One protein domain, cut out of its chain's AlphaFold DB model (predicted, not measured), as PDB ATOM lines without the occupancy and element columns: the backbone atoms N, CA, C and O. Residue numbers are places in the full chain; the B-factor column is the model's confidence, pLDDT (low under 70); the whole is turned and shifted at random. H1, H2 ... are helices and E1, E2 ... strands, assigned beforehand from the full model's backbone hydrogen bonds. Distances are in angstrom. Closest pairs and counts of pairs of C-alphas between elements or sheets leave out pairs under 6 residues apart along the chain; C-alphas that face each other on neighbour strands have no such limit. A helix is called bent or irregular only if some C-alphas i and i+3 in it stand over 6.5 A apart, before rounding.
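What this domain is: This is residues 4 to 68 of the 119 residues of an uncharacterized protein of Dictyostelium discoideum (UniProt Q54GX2). A thin two-stranded hairpin, E1 and E2, and one longer helix, H1, make the two arms of a loose V, joined through the short helix H2, with the short helix H3 in the space between H1 and the hairpin. After H3 a long stretch with no named element, residues 51 to 68, loops out and folds back so that residues 63 to 64 pair beside E2. The printed part has 65 residues with three named helices and two named strands, in the order H1, H2, E1, E2, H3; the sheet, E1 - E2, is antiparallel, and the class is mostly helix, with under half of the residues, 31, in named elements. The whole is elongated, spanning 42 by 22 by 18 A, and only just compact, close to loose, with a radius of gyration of the C-alphas of 12.8 A.

How they stand to each other: E1, residues 33 to 35, and E2, residues 42 to 44, are antiparallel neighbours in a hairpin, with 169 degrees between their directions. The C-alphas of Tyr 34 and Leu 43 face each other at 4.6 A; N 33 and O 44 are 2.8 A apart and N 42 and O 35 are 2.9 A apart, within hydrogen-bond range. Residues 42 to 43 of E2 also pair antiparallel with residues 63 to 64. H3, residues 46 to 50, follows E2 after a tight link of 1 residue. H1, residues 4 to 19, touches H3 with residues 4 to 11 alone; the closest C-alphas are those of Leu 8 and Val 49, 6.4 A apart. H2, residues 25 to 28, and H1 are near each other, with 8 pairs of C-alphas within 10 A. H1 is apart from E1 and E2, and H2 is apart from E2 and H3. In H1, 10 of 12 O i to N i+4 pairs are within hydrogen-bond range; in H3, 0 of 1, but 2 of 2 O i to N i+3 pairs; H2 is too short for an O i to N i+4 pair.

Where its parts are: E1 and E2 are each 6.7 A long, and C-alpha 33 is at (-8.293, -13.828, 108.678). H3 measures 8.4 A and ends with C-alpha 50 at (-15.951, -14.716, 120.844). H1 measures 22.8 A and begins with C-alpha 4 at (-16.450, -5.769, 123.529); it is neither bent nor irregular, but only just: C-alphas 7 and 10 are 6.2 A apart. H2 measures 4.9 A.

The domain as a whole: The two C-alphas farthest apart are those of Arg 20 and Ser 38, 42.4 A. The printed part has no cut. The links H1 to H2, H2 to E1 and E2 to H3 are tight, and E1 to E2 is short. The mean pLDDT of the printed part is 84.4, and residues 54 to 57 are under 70.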
ATOM      1  N   TRP A   4     -15.946  -4.478 124.006       84.80
ATOM      2  CA  TRP A   4     -16.450  -5.769 123.529       84.80
ATOM      3  C   TRP A   4     -17.873  -5.695 122.956       84.80
ATOM      4  O   TRP A   4     -18.135  -6.261 121.900       84.80
ATOM      5  N   LEU A   5     -18.776  -4.928 123.580       89.38
ATOM      6  CA  LEU A   5     -20.135  -4.735 123.070       89.38
ATOM      7  C   LEU A   5     -20.139  -3.985 121.728       89.38
ATOM      8  O   LEU A   5     -20.971  -4.270 120.875       89.38
ATOM      9  N   GLY A   6     -19.185  -3.072 121.518       89.11
ATOM     10  CA  GLY A   6     -18.985  -2.391 120.237       89.11
ATOM     11  C   GLY A   6     -18.600  -3.340 119.098       89.11
ATOM     12  O   GLY A   6     -19.019  -3.112 117.968       89.11
ATOM     13  N   TYR A   7     -17.878  -4.425 119.394       89.28
ATOM     14  CA  TYR A   7     -17.595  -5.486 118.422       89.28
ATOM     15  C   TYR A   7     -18.752  -6.481 118.278       89.28
ATOM     16  O   TYR A   7     -19.052  -6.921 117.172       89.28
ATOM     17  N   LEU A   8     -19.414  -6.831 119.385       90.32
ATOM     18  CA  LEU A   8     -20.474  -7.838 119.409       90.32
ATOM     19  C   LEU A   8     -21.737  -7.388 118.670       90.32
ATOM     20  O   LEU A   8     -22.307  -8.175 117.919       90.32
ATOM     21  N   LEU A   9     -22.189  -6.148 118.873       93.28
ATOM     22  CA  LEU A   9     -23.462  -5.687 118.308       93.28
ATOM     23  C   LEU A   9     -23.502  -5.776 116.768       93.28
ATOM     24  O   LEU A   9     -24.447  -6.381 116.264       93.28
ATOM     25  N   PRO A  10     -22.479  -5.324 116.010       92.44
ATOM     26  CA  PRO A  10     -22.444  -5.517 114.558       92.44
ATOM     27  C   PRO A  10     -22.497  -6.986 114.115       92.44
ATOM     28  O   PRO A  10     -23.074  -7.294 113.071       92.44
ATOM     29  N   VAL A  11     -21.905  -7.904 114.887       92.07
ATOM     30  CA  VAL A  11     -21.960  -9.347 114.598       92.07
ATOM     31  C   VAL A  11     -23.385  -9.870 114.779       92.07
ATOM     32  O   VAL A  11     -23.915 -10.547 113.897       92.07
ATOM     33  N   LEU A  12     -24.038  -9.500 115.883       91.96
ATOM     34  CA  LEU A  12     -25.426  -9.878 116.151       91.96
ATOM     35  C   LEU A  12     -26.392  -9.293 115.113       91.96
ATOM     36  O   LEU A  12     -27.287 -10.003 114.653       91.96
ATOM     37  N   ASP A  13     -26.191  -8.047 114.688       94.95
ATOM     38  CA  ASP A  13     -27.003  -7.420 113.642       94.95
ATOM     39  C   ASP A  13     -26.909  -8.192 112.319       94.95
ATOM     40  O   ASP A  13     -27.931  -8.447 111.678       94.95
ATOM     41  N   ASN A  14     -25.713  -8.645 111.932       92.78
ATOM     42  CA  ASN A  14     -25.530  -9.464 110.733       92.78
ATOM     43  C   ASN A  14     -26.192 -10.844 110.848       92.78
ATOM     44  O   ASN A  14     -26.784 -11.329 109.875       92.78
ATOM     45  N   PHE A  15     -26.171 -11.464 112.031       89.40
ATOM     46  CA  PHE A  15     -26.934 -12.690 112.277       89.40
ATOM     47  C   PHE A  15     -28.444 -12.458 112.144       89.40
ATOM     48  O   PHE A  15     -29.126 -13.255 111.496       89.40
ATOM     49  N   ILE A  16     -28.963 -11.341 112.659       93.56
ATOM     50  CA  ILE A  16     -30.379 -10.967 112.532       93.56
ATOM     51  C   ILE A  16     -30.761 -10.694 111.066       93.56
ATOM     52  O   ILE A  16     -31.837 -11.093 110.620       93.56
ATOM     53  N   GLN A  17     -29.911 -10.024 110.282       93.38
ATOM     54  CA  GLN A  17     -30.181  -9.809 108.852       93.38
ATOM     55  C   GLN A  17     -30.182 -11.126 108.075       93.38
ATOM     56  O   GLN A  17     -31.074 -11.369 107.256       93.38
ATOM     57  N   SER A  18     -29.242 -12.017 108.393       89.07
ATOM     58  CA  SER A  18     -29.169 -13.354 107.806       89.07
ATOM     59  C   SER A  18     -30.425 -14.171 108.118       89.07
ATOM     60  O   SER A  18     -31.019 -14.745 107.204       89.07
ATOM     61  N   SER A  19     -30.912 -14.146 109.365       88.05
ATOM     62  CA  SER A  19     -32.152 -14.839 109.747       88.05
ATOM     63  C   SER A  19     -33.404 -14.249 109.085       88.05
ATOM     64  O   SER A  19     -34.415 -14.931 108.957       88.05
ATOM     65  N   ARG A  20     -33.350 -12.985 108.650       96.41
ATOM     66  CA  ARG A  20     -34.409 -12.304 107.885       96.41
ATOM     67  C   ARG A  20     -34.307 -12.526 106.371       96.41
ATOM     68  O   ARG A  20     -35.032 -11.878 105.617       96.41
ATOM     69  N   GLY A  21     -33.411 -13.402 105.913       94.11
ATOM     70  CA  GLY A  21     -33.211 -13.692 104.491       94.11
ATOM     71  C   GLY A  21     -32.445 -12.605 103.731       94.11
ATOM     72  O   GLY A  21     -32.486 -12.582 102.503       94.11
ATOM     73  N   LYS A  22     -31.743 -11.708 104.437       94.72
ATOM     74  CA  LYS A  22     -30.912 -10.638 103.860       94.72
ATOM     75  C   LYS A  22     -29.444 -10.762 104.306       94.72
ATOM     76  O   LYS A  22     -28.930  -9.834 104.923       94.72
ATOM     77  N   PRO A  23     -28.764 -11.896 104.057       90.27
ATOM     78  CA  PRO A  23     -27.378 -12.062 104.484       90.27
ATOM     79  C   PRO A  23     -26.442 -11.119 103.715       90.27
ATOM     80  O   PRO A  23     -26.499 -11.051 102.484       90.27
ATOM     81  N   ASP A  24     -25.534 -10.452 104.427       92.42
ATOM     82  CA  ASP A  24     -24.383  -9.786 103.817       92.42
ATOM     83  C   ASP A  24     -23.312 -10.840 103.508       92.42
ATOM     84  O   ASP A  24     -22.568 -11.295 104.376       92.42
ATOM     85  N   LYS A  25     -23.260 -11.267 102.243       88.76
ATOM     86  CA  LYS A  25     -22.331 -12.311 101.791       88.76
ATOM     87  C   LYS A  25     -20.867 -11.879 101.883       88.76
ATOM     88  O   LYS A  25     -20.008 -12.733 102.079       88.76
ATOM     89  N   GLU A  26     -20.572 -10.590 101.726       90.28
ATOM     90  CA  GLU A  26     -19.199 -10.092 101.808       90.28
ATOM     91  C   GLU A  26     -18.721 -10.101 103.262       90.28
ATOM     92  O   GLU A  26     -17.628 -10.591 103.548       90.28
ATOM     93  N   TRP A  27     -19.560  -9.629 104.188       87.95
ATOM     94  CA  TRP A  27     -19.295  -9.723 105.623       87.95
ATOM     95  C   TRP A  27     -19.172 -11.182 106.085       87.95
ATOM     96  O   TRP A  27     -18.219 -11.527 106.790       87.95
ATOM     97  N   CYS A  28     -20.063 -12.068 105.624       79.36
ATOM     98  CA  CYS A  28     -20.004 -13.498 105.933       79.36
ATOM     99  C   CYS A  28     -18.711 -14.163 105.447       79.36
ATOM    100  O   CYS A  28     -18.306 -15.148 106.042       79.36
ATOM    101  N   ASN A  29     -18.033 -13.642 104.420       81.03
ATOM    102  CA  ASN A  29     -16.737 -14.168 103.973       81.03
ATOM    103  C   ASN A  29     -15.546 -13.663 104.814       81.03
ATOM    104  O   ASN A  29     -14.426 -14.125 104.619       81.03
ATOM    105  N   LYS A  30     -15.765 -12.749 105.770       85.07
ATOM    106  CA  LYS A  30     -14.739 -12.196 106.679       85.07
ATOM    107  C   LYS A  30     -14.766 -12.857 108.070       85.07
ATOM    108  O   LYS A  30     -14.514 -12.187 109.072       85.07
ATOM    109  N   ILE A  31     -15.090 -14.157 108.130       84.36
ATOM    110  CA  ILE A  31     -15.208 -14.940 109.381       84.36
ATOM    111  C   ILE A  31     -13.891 -14.937 110.152       84.36
ATOM    112  O   ILE A  31     -13.848 -14.556 111.320       84.36
ATOM    113  N   VAL A  32     -12.825 -15.345 109.465       84.14
ATOM    114  CA  VAL A  32     -11.477 -15.494 110.006       84.14
ATOM    115  C   VAL A  32     -10.472 -14.999 108.962       84.14
ATOM    116  O   VAL A  32     -10.524 -15.417 107.808       84.14
ATOM    117  N   ASP A  33      -9.551 -14.131 109.373       85.32
ATOM    118  CA  ASP A  33      -8.293 -13.828 108.678       85.32
ATOM    119  C   ASP A  33      -7.163 -14.381 109.554       85.32
ATOM    120  O   ASP A  33      -6.903 -13.880 110.651       85.32
ATOM    121  N   TYR A  34      -6.547 -15.467 109.089       86.06
ATOM    122  CA  TYR A  34      -5.437 -16.129 109.762       86.06
ATOM    123  C   TYR A  34      -4.128 -15.820 109.041       86.06
ATOM    124  O   TYR A  34      -4.006 -16.018 107.830       86.06
ATOM    125  N   ARG A  35      -3.116 -15.388 109.796       85.82
ATOM    126  CA  ARG A  35      -1.779 -15.101 109.269       85.82
ATOM    127  C   ARG A  35      -0.723 -15.824 110.079       85.82
ATOM    128  O   ARG A  35      -0.462 -15.466 111.226       85.82
ATOM    129  N   SER A  36      -0.074 -16.793 109.446       83.63
ATOM    130  CA  SER A  36       1.071 -17.483 110.034       83.63
ATOM    131  C   SER A  36       2.251 -16.521 110.224       83.63
ATOM    132  O   SER A  36       2.538 -15.689 109.358       83.63
ATOM    133  N   ARG A  37       2.930 -16.626 111.369       78.60
ATOM    134  CA  ARG A  37       4.162 -15.898 111.700       78.60
ATOM    135  C   ARG A  37       5.100 -16.814 112.484       78.60
ATOM    136  O   ARG A  37       4.662 -17.772 113.119       78.60
ATOM    137  N   SER A  38       6.396 -16.506 112.472       79.92
ATOM    138  CA  SER A  38       7.351 -17.164 113.367       79.92
ATOM    139  C   SER A  38       6.960 -16.894 114.824       79.92
ATOM    140  O   SER A  38       6.907 -15.730 115.223       79.92
ATOM    141  N   GLY A  39       6.704 -17.949 115.599       73.71
ATOM    142  CA  GLY A  39       6.329 -17.855 117.016       73.71
ATOM    143  C   GLY A  39       4.829 -17.962 117.313       73.71
ATOM    144  O   GLY A  39       4.460 -17.922 118.479       73.71
ATOM    145  N   GLY A  40       3.980 -18.129 116.294       74.83
ATOM    146  CA  GLY A  40       2.533 -18.306 116.454       74.83
ATOM    147  C   GLY A  40       1.747 -17.538 115.394       74.83
ATOM    148  O   GLY A  40       2.135 -16.439 114.992       74.83
ATOM    149  N   GLY A  41       0.655 -18.123 114.900       83.76
ATOM    150  CA  GLY A  41      -0.248 -17.439 113.980       83.76
ATOM    151  C   GLY A  41      -1.060 -16.348 114.678       83.76
ATOM    152  O   GLY A  41      -1.367 -16.447 115.863       83.76
ATOM    153  N   ILE A  42      -1.430 -15.303 113.936       85.08
ATOM    154  CA  ILE A  42      -2.407 -14.305 114.390       85.08
ATOM    155  C   ILE A  42      -3.741 -14.605 113.726       85.08
ATOM    156  O   ILE A  42      -3.820 -14.679 112.498       85.08
ATOM    157  N   LEU A  43      -4.784 -14.710 114.544       85.35
ATOM    158  CA  LEU A  43      -6.167 -14.827 114.113       85.35
ATOM    159  C   LEU A  43      -6.894 -13.490 114.317       85.35
ATOM    160  O   LEU A  43      -6.827 -12.879 115.384       85.35
ATOM    161  N   THR A  44      -7.602 -13.031 113.289       88.66
ATOM    162  CA  THR A  44      -8.545 -11.906 113.352       88.66
ATOM    163  C   THR A  44      -9.777 -12.203 112.486       88.66
ATOM    164  O   THR A  44      -9.943 -13.332 112.032       88.66
ATOM    165  N   GLY A  45     -10.662 -11.230 112.269       87.90
ATOM    166  CA  GLY A  45     -11.985 -11.434 111.660       87.90
ATOM    167  C   GLY A  45     -13.094 -11.405 112.706       87.90
ATOM    168  O   GLY A  45     -12.819 -11.385 113.900       87.90
ATOM    169  N   TRP A  46     -14.358 -11.370 112.289       88.40
ATOM    170  CA  TRP A  46     -15.444 -11.129 113.248       88.40
ATOM    171  C   TRP A  46     -15.636 -12.264 114.261       88.40
ATOM    172  O   TRP A  46     -16.198 -12.037 115.333       88.40
ATOM    173  N   LEU A  47     -15.139 -13.473 113.972       86.72
ATOM    174  CA  LEU A  47     -15.176 -14.585 114.921       86.72
ATOM    175  C   LEU A  47     -14.314 -14.315 116.167       86.72
ATOM    176  O   LEU A  47     -14.617 -14.838 117.238       86.72
ATOM    177  N   SER A  48     -13.290 -13.458 116.068       86.31
ATOM    178  CA  SER A  48     -12.394 -13.141 117.189       86.31
ATOM    179  C   SER A  48     -13.102 -12.461 118.368       86.31
ATOM    180  O   SER A  48     -12.608 -12.495 119.492       86.31
ATOM    181  N   VAL A  49     -14.301 -11.915 118.149       87.26
ATOM    182  CA  VAL A  49     -15.162 -11.322 119.187       87.26
ATOM    183  C   VAL A  49     -15.594 -12.333 120.257       87.26
ATOM    184  O   VAL A  49     -15.934 -11.937 121.375       87.26
ATOM    185  N   PHE A  50     -15.577 -13.630 119.932       84.53
ATOM    186  CA  PHE A  50     -15.951 -14.716 120.844       84.53
ATOM    187  C   PHE A  50     -14.772 -15.321 121.611       84.53
ATOM    188  O   PHE A  50     -14.981 -16.198 122.447       84.53
ATOM    189  N   CYS A  51     -13.545 -14.880 121.345       79.70
ATOM    190  CA  CYS A  51     -12.364 -15.345 122.061       79.70
ATOM    191  C   CYS A  51     -11.922 -14.316 123.106       79.70
ATOM    192  O   CYS A  51     -12.354 -13.163 123.101       79.70
ATOM    193  N   VAL A  52     -11.016 -14.729 123.988       73.38
ATOM    194  CA  VAL A  52     -10.284 -13.792 124.842       73.38
ATOM    195  C   VAL A  52      -9.233 -13.091 123.979       73.38
ATOM    196  O   VAL A  52      -8.497 -13.750 123.248       73.38
ATOM    197  N   PHE A  53      -9.177 -11.764 124.042       72.99
ATOM    198  CA  PHE A  53      -8.226 -10.947 123.293       72.99
ATOM    199  C   PHE A  53      -7.679  -9.824 124.174       72.99
ATOM    200  O   PHE A  53      -8.404  -9.289 125.013       72.99
ATOM    201  N   ASP A  54      -6.415  -9.464 123.946       69.98
ATOM    202  CA  ASP A  54      -5.731  -8.379 124.667       69.98
ATOM    203  C   ASP A  54      -5.433  -7.173 123.755       69.98
ATOM    204  O   ASP A  54      -5.540  -6.024 124.175       69.98
ATOM    205  N   ASN A  55      -5.145  -7.406 122.463       68.56
ATOM    206  CA  ASN A  55      -4.852  -6.342 121.494       68.56
ATOM    207  C   ASN A  55      -6.029  -6.094 120.524       68.56
ATOM    208  O   ASN A  55      -6.481  -6.999 119.812       68.56
ATOM    209  N   ASP A  56      -6.491  -4.841 120.474       66.49
ATOM    210  CA  ASP A  56      -7.655  -4.371 119.718       66.49
ATOM    211  C   ASP A  56      -7.337  -3.258 118.687       66.49
ATOM    212  O   ASP A  56      -8.227  -2.523 118.265       66.49
ATOM    213  N   GLU A  57      -6.087  -3.159 118.207       68.56
ATOM    214  CA  GLU A  57      -5.621  -2.135 117.239       68.56
ATOM    215  C   GLU A  57      -6.301  -2.171 115.850       68.56
ATOM    216  O   GLU A  57      -6.021  -1.339 114.984       68.56
ATOM    217  N   THR A  58      -7.165  -3.151 115.586       70.45
ATOM    218  CA  THR A  58      -7.873  -3.320 114.310       70.45
ATOM    219  C   THR A  58      -9.388  -3.337 114.491       70.45
ATOM    220  O   THR A  58      -9.905  -3.443 115.598       70.45
ATOM    221  N   ILE A  59     -10.127  -3.264 113.375       80.59
ATOM    222  CA  ILE A  59     -11.602  -3.332 113.373       80.59
ATOM    223  C   ILE A  59     -12.161  -4.612 114.015       80.59
ATOM    224  O   ILE A  59     -13.317  -4.634 114.422       80.59
ATOM    225  N   TRP A  60     -11.337  -5.655 114.115       84.12
ATOM    226  CA  TRP A  60     -11.609  -6.879 114.854       84.12
ATOM    227  C   TRP A  60     -10.467  -7.147 115.831       84.12
ATOM    228  O   TRP A  60      -9.319  -6.812 115.510       84.12
ATOM    229  N   PRO A  61     -10.746  -7.787 116.976       85.59
ATOM    230  CA  PRO A  61      -9.698  -8.246 117.873       85.59
ATOM    231  C   PRO A  61      -8.662  -9.135 117.178       85.59
ATOM    232  O   PRO A  61      -8.998  -9.884 116.249       85.59
ATOM    233  N   LYS A  62      -7.409  -9.057 117.634       84.69
ATOM    234  CA  LYS A  62      -6.326  -9.965 117.235       84.69
ATOM    235  C   LYS A  62      -6.012 -10.906 118.387       84.69
ATOM    236  O   LYS A  62      -5.818 -10.462 119.515       84.69
ATOM    237  N   ILE A  63      -5.929 -12.192 118.083       83.56
ATOM    238  CA  ILE A  63      -5.664 -13.248 119.061       83.56
ATOM    239  C   ILE A  63      -4.455 -14.037 118.574       83.56
ATOM    240  O   ILE A  63      -4.344 -14.313 117.374       83.56
ATOM    241  N   CYS A  64      -3.545 -14.388 119.481       82.31
ATOM    242  CA  CYS A  64      -2.511 -15.359 119.153       82.31
ATOM    243  C   CYS A  64      -3.155 -16.746 119.098       82.31
ATOM    244  O   CYS A  64      -3.881 -17.128 120.009       82.31
ATOM    245  N   GLU A  65      -2.894 -17.520 118.047       76.80
ATOM    246  CA  GLU A  65      -3.438 -18.877 117.900       76.80
ATOM    247  C   GLU A  65      -3.154 -19.752 119.130       76.80
ATOM    248  O   GLU A  65      -3.995 -20.550 119.528       76.80
ATOM    249  N   THR A  66      -2.002 -19.548 119.775       77.48
ATOM    250  CA  THR A  66      -1.601 -20.273 120.988       77.48
ATOM    251  C   THR A  66      -2.453 -19.955 122.217       77.48
ATOM    252  O   THR A  66      -2.439 -20.733 123.166       77.48
ATOM    253  N   ASP A  67      -3.178 -18.835 122.213       75.65
ATOM    254  CA  ASP A  67      -4.067 -18.427 123.308       75.65
ATOM    255  C   ASP A  67      -5.480 -18.999 123.140       75.65
ATOM    256  O   ASP A  67      -6.295 -18.933 124.061       75.65
ATOM    257  N   ILE A  68      -5.789 -19.557 121.964       70.99
ATOM    258  CA  ILE A  68      -7.061 -20.225 121.714       70.99
ATOM    259  C   ILE A  68      -6.949 -21.624 122.322       70.99
ATOM    260  O   ILE A  68      -6.199 -22.452 121.798       70.99
TER     261      ILE A  68